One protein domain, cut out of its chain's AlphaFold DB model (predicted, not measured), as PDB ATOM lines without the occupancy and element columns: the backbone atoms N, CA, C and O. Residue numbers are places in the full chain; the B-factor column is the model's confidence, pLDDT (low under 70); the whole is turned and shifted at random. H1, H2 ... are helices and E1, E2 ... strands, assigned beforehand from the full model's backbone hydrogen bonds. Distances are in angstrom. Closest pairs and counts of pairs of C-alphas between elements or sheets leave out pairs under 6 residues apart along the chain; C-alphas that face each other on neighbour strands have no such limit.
ATOM      1  N   GLU A   3     -17.665  16.626  13.332       91.69
ATOM      2  CA  GLU A   3     -17.374  15.431  12.510       91.69
ATOM      3  C   GLU A   3     -15.873  15.176  12.273       91.69
ATOM      4  O   GLU A   3     -15.480  14.078  11.896       91.69
ATOM      5  N   LEU A   4     -15.023  16.183  12.490       93.62
ATOM      6  CA  LEU A   4     -13.571  16.089  12.315       93.62
ATOM      7  C   LEU A   4     -12.836  15.808  13.635       93.62
ATOM      8  O   LEU A   4     -11.607  15.917  13.682       93.62
ATOM      9  N   GLY A   5     -13.574  15.482  14.701       93.12
ATOM     10  CA  GLY A   5     -13.032  15.168  16.023       93.12
ATOM     11  C   GLY A   5     -12.725  16.387  16.898       93.12
ATOM     12  O   GLY A   5     -11.979  16.260  17.866       93.12
ATOM     13  N   CYS A   6     -13.258  17.569  16.573       94.25
ATOM     14  CA  CYS A   6     -13.126  18.751  17.430       94.25
ATOM     15  C   CYS A   6     -14.375  18.951  18.292       94.25
ATOM     16  O   CYS A   6     -15.489  18.862  17.793       94.25
ATOM     17  N   LEU A   7     -14.199  19.308  19.561       93.19
ATOM     18  CA  LEU A   7     -15.289  19.599  20.488       93.19
ATOM     19  C   LEU A   7     -15.602  21.096  20.500       93.19
ATOM     20  O   LEU A   7     -14.706  21.933  20.632       93.19
ATOM     21  N   ARG A   8     -16.883  21.458  20.407       91.00
ATOM     22  CA  ARG A   8     -17.301  22.860  20.515       91.00
ATOM     23  C   ARG A   8     -17.261  23.333  21.973       91.00
ATOM     24  O   ARG A   8     -18.006  22.832  22.808       91.00
ATOM     25  N   ARG A   9     -16.422  24.330  22.275       87.62
ATOM     26  CA  ARG A   9     -16.285  24.944  23.615       87.62
ATOM     27  C   ARG A   9     -17.074  26.245  23.772       87.62
ATOM     28  O   ARG A   9     -17.432  26.618  24.881       87.62
ATOM     29  N   GLY A  10     -17.371  26.931  22.669       85.06
ATOM     30  CA  GLY A  10     -18.107  28.194  22.673       85.06
ATOM     31  C   GLY A  10     -18.589  28.582  21.280       85.06
ATOM     32  O   GLY A  10     -18.493  27.794  20.339       85.06
ATOM     33  N   ARG A  11     -19.092  29.815  21.130       77.75
ATOM     34  CA  ARG A  11     -19.749  30.268  19.888       77.75
ATOM     35  C   ARG A  11     -18.837  30.185  18.651       77.75
ATOM     36  O   ARG A  11     -19.360  29.952  17.575       77.75
ATOM     37  N   ASN A  12     -17.514  30.291  18.827       75.75
ATOM     38  CA  ASN A  12     -16.482  30.124  17.789       75.75
ATOM     39  C   ASN A  12     -15.172  29.515  18.339       75.75
ATOM     40  O   ASN A  12     -14.099  29.738  17.788       75.75
ATOM     41  N   GLN A  13     -15.238  28.783  19.455       86.00
ATOM     42  CA  GLN A  13     -14.071  28.119  20.039       86.00
ATOM     43  C   GLN A  13     -14.203  26.612  19.880       86.00
ATOM     44  O   GLN A  13     -15.198  26.020  20.310       86.00
ATOM     45  N   TRP A  14     -13.177  26.021  19.279       91.88
ATOM     46  CA  TRP A  14     -13.060  24.594  19.033       91.88
ATOM     47  C   TRP A  14     -11.855  24.044  19.786       91.88
ATOM     48  O   TRP A  14     -10.768  24.607  19.728       91.88
ATOM     49  N   ASP A  15     -12.063  22.934  20.480       92.06
ATOM     50  CA  ASP A  15     -11.003  22.133  21.073       92.06
ATOM     51  C   ASP A  15     -10.716  20.954  20.141       92.06
ATOM     52  O   ASP A  15     -11.534  20.047  19.994       92.06
ATOM     53  N   CYS A  16      -9.571  21.005  19.469       94.12
ATOM     54  CA  CYS A  16      -9.167  20.029  18.462       94.12
ATOM     55  C   CYS A  16      -8.063  19.080  18.956       94.12
ATOM     56  O   CYS A  16      -7.330  18.517  18.138       94.12
ATOM     57  N   ALA A  17      -7.942  18.863  20.273       92.19
ATOM     58  CA  ALA A  17      -6.972  17.915  20.828       92.19
ATOM     59  C   ALA A  17      -7.119  16.506  20.213       92.19
ATOM     60  O   ALA A  17      -6.133  15.884  19.811       92.19
ATOM     61  N   ALA A  18      -8.364  16.050  20.034       94.00
ATOM     62  CA  ALA A  18      -8.709  14.756  19.442       94.00
ATOM     63  C   ALA A  18      -8.998  14.810  17.925       94.00
ATOM     64  O   ALA A  18      -9.578  13.873  17.379       94.00
ATOM     65  N   ALA A  19      -8.595  15.880  17.226       96.19
ATOM     66  CA  ALA A  19      -8.877  16.031  15.799       96.19
ATOM     67  C   ALA A  19      -8.320  14.869  14.959       96.19
ATOM     68  O   ALA A  19      -7.235  14.348  15.233       96.19
ATOM     69  N   LEU A  20      -9.043  14.482  13.914       96.81
ATOM     70  CA  LEU A  20      -8.617  13.441  12.978       96.81
ATOM     71  C   LEU A  20      -7.521  13.947  12.029       96.81
ATOM     72  O   LEU A  20      -7.312  15.145  11.885       96.81
ATOM     73  N   ASN A  21      -6.811  13.035  11.367       97.12
ATOM     74  CA  ASN A  21      -6.021  13.406  10.194       97.12
ATOM     75  C   ASN A  21      -6.953  13.442   8.984       97.12
ATOM     76  O   ASN A  21      -7.694  12.485   8.756       97.12
ATOM     77  N   ILE A  22      -6.913  14.526   8.215       96.06
ATOM     78  CA  ILE A  22      -7.765  14.704   7.040       96.06
ATOM     79  C   ILE A  22      -6.930  14.850   5.773       96.06
ATOM     80  O   ILE A  22      -5.867  15.473   5.772       96.06
ATOM     81  N   LEU A  23      -7.457  14.309   4.676       95.88
ATOM     82  CA  LEU A  23      -6.960  14.539   3.328       95.88
ATOM     83  C   LEU A  23      -7.997  15.364   2.565       95.88
ATOM     84  O   LEU A  23      -9.093  14.889   2.277       95.88
ATOM     85  N   ALA A  24      -7.653  16.604   2.239       95.19
ATOM     86  CA  ALA A  24      -8.481  17.457   1.403       95.19
ATOM     87  C   ALA A  24      -8.148  17.231  -0.079       95.19
ATOM     88  O   ALA A  24      -6.975  17.189  -0.457       95.19
ATOM     89  N   PHE A  25      -9.176  17.135  -0.922       95.69
ATOM     90  CA  PHE A  25      -9.056  17.096  -2.380       95.69
ATOM     91  C   PHE A  25     -10.321  17.678  -3.037       95.69
ATOM     92  O   PHE A  25     -11.339  17.889  -2.377       95.69
ATOM     93  N   CYS A  26     -10.241  17.970  -4.334       94.19
ATOM     94  CA  CYS A  26     -11.367  18.365  -5.189       94.19
ATOM     95  C   CYS A  26     -11.127  17.768  -6.584       94.19
ATOM     96  O   CYS A  26     -10.511  16.711  -6.702       94.19
ATOM     97  N   TYR A  27     -11.586  18.415  -7.651       92.94
ATOM     98  CA  TYR A  27     -11.377  17.948  -9.014       92.94
ATOM     99  C   TYR A  27      -9.919  18.077  -9.471       92.94
ATOM    100  O   TYR A  27      -9.415  17.176 -10.117       92.94
ATOM    101  N   GLY A  28      -9.220  19.150  -9.099       93.62
ATOM    102  CA  GLY A  28      -7.815  19.344  -9.455       93.62
ATOM    103  C   GLY A  28      -7.283  20.716  -9.042       93.62
ATOM    104  O   GLY A  28      -7.981  21.443  -8.323       93.62
ATOM    105  N   PRO A  29      -6.091  21.115  -9.521       90.94
ATOM    106  CA  PRO A  29      -5.388  22.319  -9.062       90.94
ATOM    107  C   PRO A  29      -6.146  23.639  -9.249       90.94
ATOM    108  O   PRO A  29      -5.866  24.606  -8.543       90.94
ATOM    109  N   MET A  30      -7.104  23.679 -10.180       90.81
ATOM    110  CA  MET A  30      -7.945  24.849 -10.470       90.81
ATOM    111  C   MET A  30      -9.097  25.039  -9.473       90.81
ATOM    112  O   MET A  30      -9.779  26.062  -9.496       90.81
ATOM    113  N   CYS A  31      -9.353  24.065  -8.596       91.88
ATOM    114  CA  CYS A  31     -10.462  24.138  -7.656       91.88
ATOM    115  C   CYS A  31     -10.159  25.089  -6.489       91.88
ATOM    116  O   CYS A  31      -9.355  24.787  -5.609       91.88
ATOM    117  N   VAL A  32     -10.871  26.218  -6.434       92.12
ATOM    118  CA  VAL A  32     -10.734  27.230  -5.365       92.12
ATOM    119  C   VAL A  32     -11.383  26.819  -4.038       92.12
ATOM    120  O   VAL A  32     -11.077  27.387  -2.986       92.12
ATOM    121  N   GLN A  33     -12.260  25.813  -4.058       92.50
ATOM    122  CA  GLN A  33     -13.014  25.391  -2.877       92.50
ATOM    123  C   GLN A  33     -12.134  24.665  -1.855       92.50
ATOM    124  O   GLN A  33     -12.249  24.955  -0.667       92.50
ATOM    125  N   SER A  34     -11.221  23.779  -2.283       94.12
ATOM    126  CA  SER A  34     -10.343  23.067  -1.338       94.12
ATOM    127  C   SER A  34      -9.415  24.008  -0.565       94.12
ATOM    128  O   SER A  34      -9.430  23.933   0.664       94.12
ATOM    129  N   PRO A  35      -8.672  24.940  -1.203       94.44
ATOM    130  CA  PRO A  35      -7.869  25.921  -0.471       94.44
ATOM    131  C   PRO A  35      -8.703  26.776   0.487       94.44
ATOM    132  O   PRO A  35      -8.284  27.016   1.617       94.44
ATOM    133  N   THR A  36      -9.905  27.184   0.070       96.12
ATOM    134  CA  THR A  36     -10.816  27.972   0.913       96.12
ATOM    135  C   THR A  36     -11.289  27.179   2.134       96.12
ATOM    136  O   THR A  36     -11.275  27.690   3.251       96.12
ATOM    137  N   GLY A  37     -11.657  25.908   1.949       95.06
ATOM    138  CA  GLY A  37     -12.038  25.010   3.039       95.06
ATOM    139  C   GLY A  37     -10.899  24.793   4.035       95.06
ATOM    140  O   GLY A  37     -11.109  24.942   5.237       95.06
ATOM    141  N   ILE A  38      -9.684  24.527   3.543       95.81
ATOM    142  CA  ILE A  38      -8.483  24.395   4.381       95.81
ATOM    143  C   ILE A  38      -8.241  25.686   5.171       95.81
ATOM    144  O   ILE A  38      -8.095  25.637   6.389       95.81
ATOM    145  N   ALA A  39      -8.264  26.849   4.512       96.31
ATOM    146  CA  ALA A  39      -8.068  28.137   5.174       96.31
ATOM    147  C   ALA A  39      -9.108  28.381   6.279       96.31
ATOM    148  O   ALA A  39      -8.761  28.854   7.360       96.31
ATOM    149  N   ASN A  40     -10.370  28.013   6.048       95.00
ATOM    150  CA  ASN A  40     -11.422  28.124   7.055       95.00
ATOM    151  C   ASN A  40     -11.175  27.207   8.260       95.00
ATOM    152  O   ASN A  40     -11.341  27.651   9.393       95.00
ATOM    153  N   LEU A  41     -10.736  25.963   8.042       94.44
ATOM    154  CA  LEU A  41     -10.374  25.052   9.134       94.44
ATOM    155  C   LEU A  41      -9.229  25.618   9.981       94.44
ATOM    156  O   LEU A  41      -9.317  25.626  11.208       94.44
ATOM    157  N   LEU A  42      -8.196  26.160   9.336       94.56
ATOM    158  CA  LEU A  42      -7.069  26.788  10.027       94.56
ATOM    159  C   LEU A  42      -7.505  28.008  10.849       94.56
ATOM    160  O   LEU A  42      -7.107  28.143  12.003       94.56
ATOM    161  N   ARG A  43      -8.377  28.865  10.301       93.38
ATOM    162  CA  ARG A  43      -8.943  30.020  11.029       93.38
ATOM    163  C   ARG A  43      -9.759  29.612  12.256       93.38
ATOM    164  O   ARG A  43      -9.850  30.387  13.200       93.38
ATOM    165  N   LEU A  44     -10.345  28.415  12.239       91.75
ATOM    166  CA  LEU A  44     -11.099  27.849  13.358       91.75
ATOM    167  C   LEU A  44     -10.220  27.079  14.360       91.75
ATOM    168  O   LEU A  44     -10.755  26.533  15.323       91.75
ATOM    169  N   GLY A  45      -8.899  27.041  14.158       92.31
ATOM    170  CA  GLY A  45      -7.949  26.405  15.073       92.31
ATOM    171  C   GLY A  45      -7.710  24.916  14.815       92.31
ATOM    172  O   GLY A  45      -7.199  24.223  15.694       92.31
ATOM    173  N   TYR A  46      -8.063  24.400  13.633       95.38
ATOM    174  CA  TYR A  46      -7.727  23.022  13.282       95.38
ATOM    175  C   TYR A  46      -6.198  22.837  13.187       95.38
ATOM    176  O   TYR A  46      -5.526  23.694  12.603       95.38
ATOM    177  N   PRO A  47      -5.618  21.742  13.714       95.88
ATOM    178  CA  PRO A  47      -4.169  21.570  13.730       95.88
ATOM    179  C   PRO A  47      -3.591  21.460  12.313       95.88
ATOM    180  O   PRO A  47      -3.947  20.548  11.568       95.88
ATOM    181  N   VAL A  48      -2.652  22.346  11.959       95.88
ATOM    182  CA  VAL A  48      -2.009  22.387  10.627       95.88
ATOM    183  C   VAL A  48      -1.416  21.027  10.251       95.88
ATOM    184  O   VAL A  48      -1.648  20.534   9.152       95.88
ATOM    185  N   GLY A  49      -0.707  20.388  11.185       96.38
ATOM    186  CA  GLY A  49      -0.059  19.090  10.964       96.38
ATOM    187  C   GLY A  49      -1.018  17.914  10.750       96.38
ATOM    188  O   GLY A  49      -0.561  16.827  10.418       96.38
ATOM    189  N   LYS A  50      -2.331  18.113  10.927       97.25
ATOM    190  CA  LYS A  50      -3.361  17.094  10.681       97.25
ATOM    191  C   LYS A  50      -4.075  17.265   9.336       97.25
ATOM    192  O   LYS A  50      -4.989  16.500   9.036       97.25
ATOM    193  N   ILE A  51      -3.677  18.242   8.519       97.44
ATOM    194  CA  ILE A  51      -4.250  18.474   7.189       97.44
ATOM    195  C   ILE A  51      -3.229  18.094   6.122       97.44
ATOM    196  O   ILE A  51      -2.192  18.735   5.974       97.44
ATOM    197  N   SER A  52      -3.565  17.090   5.322       97.31
ATOM    198  CA  SER A  52      -2.895  16.805   4.057       97.31
ATOM    199  C   SER A  52      -3.726  17.357   2.903       97.31
ATOM    200  O   SER A  52      -4.953  17.243   2.904       97.31
ATOM    201  N   TYR A  53      -3.075  17.951   1.904       96.12
ATOM    202  CA  TYR A  53      -3.755  18.484   0.724       96.12
ATOM    203  C   TYR A  53      -3.265  17.792  -0.545       96.12
ATOM    204  O   TYR A  53      -2.156  18.042  -1.015       96.12
ATOM    205  N   TYR A  54      -4.119  16.951  -1.129       96.62
ATOM    206  CA  TYR A  54      -3.862  16.351  -2.430       96.62
ATOM    207  C   TYR A  54      -4.314  17.306  -3.539       96.62
ATOM    208  O   TYR A  54      -5.447  17.263  -4.021       96.62
ATOM    209  N   ARG A  55      -3.410  18.218  -3.915       94.75
ATOM    210  CA  ARG A  55      -3.685  19.314  -4.861       94.75
ATOM    211  C   ARG A  55      -4.052  18.837  -6.270       94.75
ATOM    212  O   ARG A  55      -4.824  19.515  -6.944       94.75
ATOM    213  N   GLY A  56      -3.517  17.690  -6.685       95.94
ATOM    214  CA  GLY A  56      -3.812  17.061  -7.975       95.94
ATOM    215  C   GLY A  56      -5.280  16.678  -8.155       95.94
ATOM    216  O   GLY A  56      -5.803  16.687  -9.268       95.94
ATOM    217  N   GLY A  57      -5.977  16.424  -7.044       95.69
ATOM    218  CA  GLY A  57      -7.398  16.101  -7.039       95.69
ATOM    219  C   GLY A  57      -7.748  14.878  -7.888       95.69
ATOM    220  O   GLY A  57      -6.910  14.035  -8.205       95.69
ATOM    221  N   MET A  58      -9.023  14.774  -8.251       95.31
ATOM    222  CA  MET A  58      -9.523  13.666  -9.065       95.31
ATOM    223  C   MET A  58      -8.895  13.602 -10.462       95.31
ATOM    224  O   MET A  58      -8.770  12.504 -10.992       95.31
ATOM    225  N   MET A  59      -8.472  14.732 -11.031       95.00
ATOM    226  CA  MET A  59      -7.806  14.811 -12.331       95.00
ATOM    227  C   MET A  59      -6.519  13.983 -12.335       95.00
ATOM    228  O   MET A  59      -6.398  13.057 -13.134       95.00
ATOM    229  N   ASP A  60      -5.602  14.248 -11.400       97.00
ATOM    230  CA  ASP A  60      -4.356  13.483 -11.288       97.00
ATOM    231  C   ASP A  60      -4.643  12.028 -10.890       97.00
ATOM    232  O   ASP A  60      -4.039  11.103 -11.427       97.00
ATOM    233  N   TRP A  61      -5.609  11.802  -9.987       96.81
ATOM    234  CA  TRP A  61      -6.000  10.452  -9.560       96.81
ATOM    235  C   TRP A  61      -6.442   9.574 -10.739       96.81
ATOM    236  O   TRP A  61      -6.020   8.425 -10.865       96.81
ATOM    237  N   GLN A  62      -7.275  10.128 -11.622       95.44
ATOM    238  CA  GLN A  62      -7.770   9.446 -12.814       95.44
ATOM    239  C   GLN A  62      -6.682   9.295 -13.879       95.44
ATOM    240  O   GLN A  62      -6.584   8.230 -14.483       95.44
ATOM    241  N   ALA A  63      -5.846  10.317 -14.085       97.00
ATOM    242  CA  ALA A  63      -4.736  10.262 -15.039       97.00
ATOM    243  C   ALA A  63      -3.717   9.163 -14.688       97.00
ATOM    244  O   ALA A  63      -3.144   8.541 -15.578       97.00
TER     245      ALA A  63
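What this domain is: This is residues 3 to 63 of the 77 residues of the protein "Rhodanese domain-containing protein" of mine drainage metagenome (UniProt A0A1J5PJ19). There is little regular structure: a loose rod in which helix H1 runs alongside two short parallel strands, E1 and E2, with small helix H2 at one end and a folded-back loop, residues 7 to 15, at the other. The 61 printed residues run E1, H1, E2, H2, class mixed, with under half in named elements; the radius of gyration is 13.1 A and the spans 43 by 19 by 17 A.

How they stand to each other: Residues 7 to 8 pair antiparallel with 14 to 15. E1, residues 22 to 24, H1, 33 to 43, and E2, 51 to 53, form a strand-helix-strand unit, parallel neighbour strands joined through a helix, with a right-handed crossover. N 24 and O 52 are 2.9 A apart, within hydrogen-bond range. The closest C-alphas of E1 and H1, Ala 24 and Ser 34, are 6.5 A apart. H2, residues 57 to 63, is apart from E1 and H1. In both helices every O i to N i+4 pair is within hydrogen-bond range.

Where its parts are: E1 begins at C-alpha 22 (-7.765, 14.704, 7.040). H1 is 15.2 A long, H2 10.3 A, ending at C-alpha 63 (-4.736, 10.262, -15.039).

The domain as a whole: The farthest C-alphas, Gly 10 and Ala 63, are 43.8 A apart. The printed part has no cut, no link between named elements is long, and no printed residue is under 70.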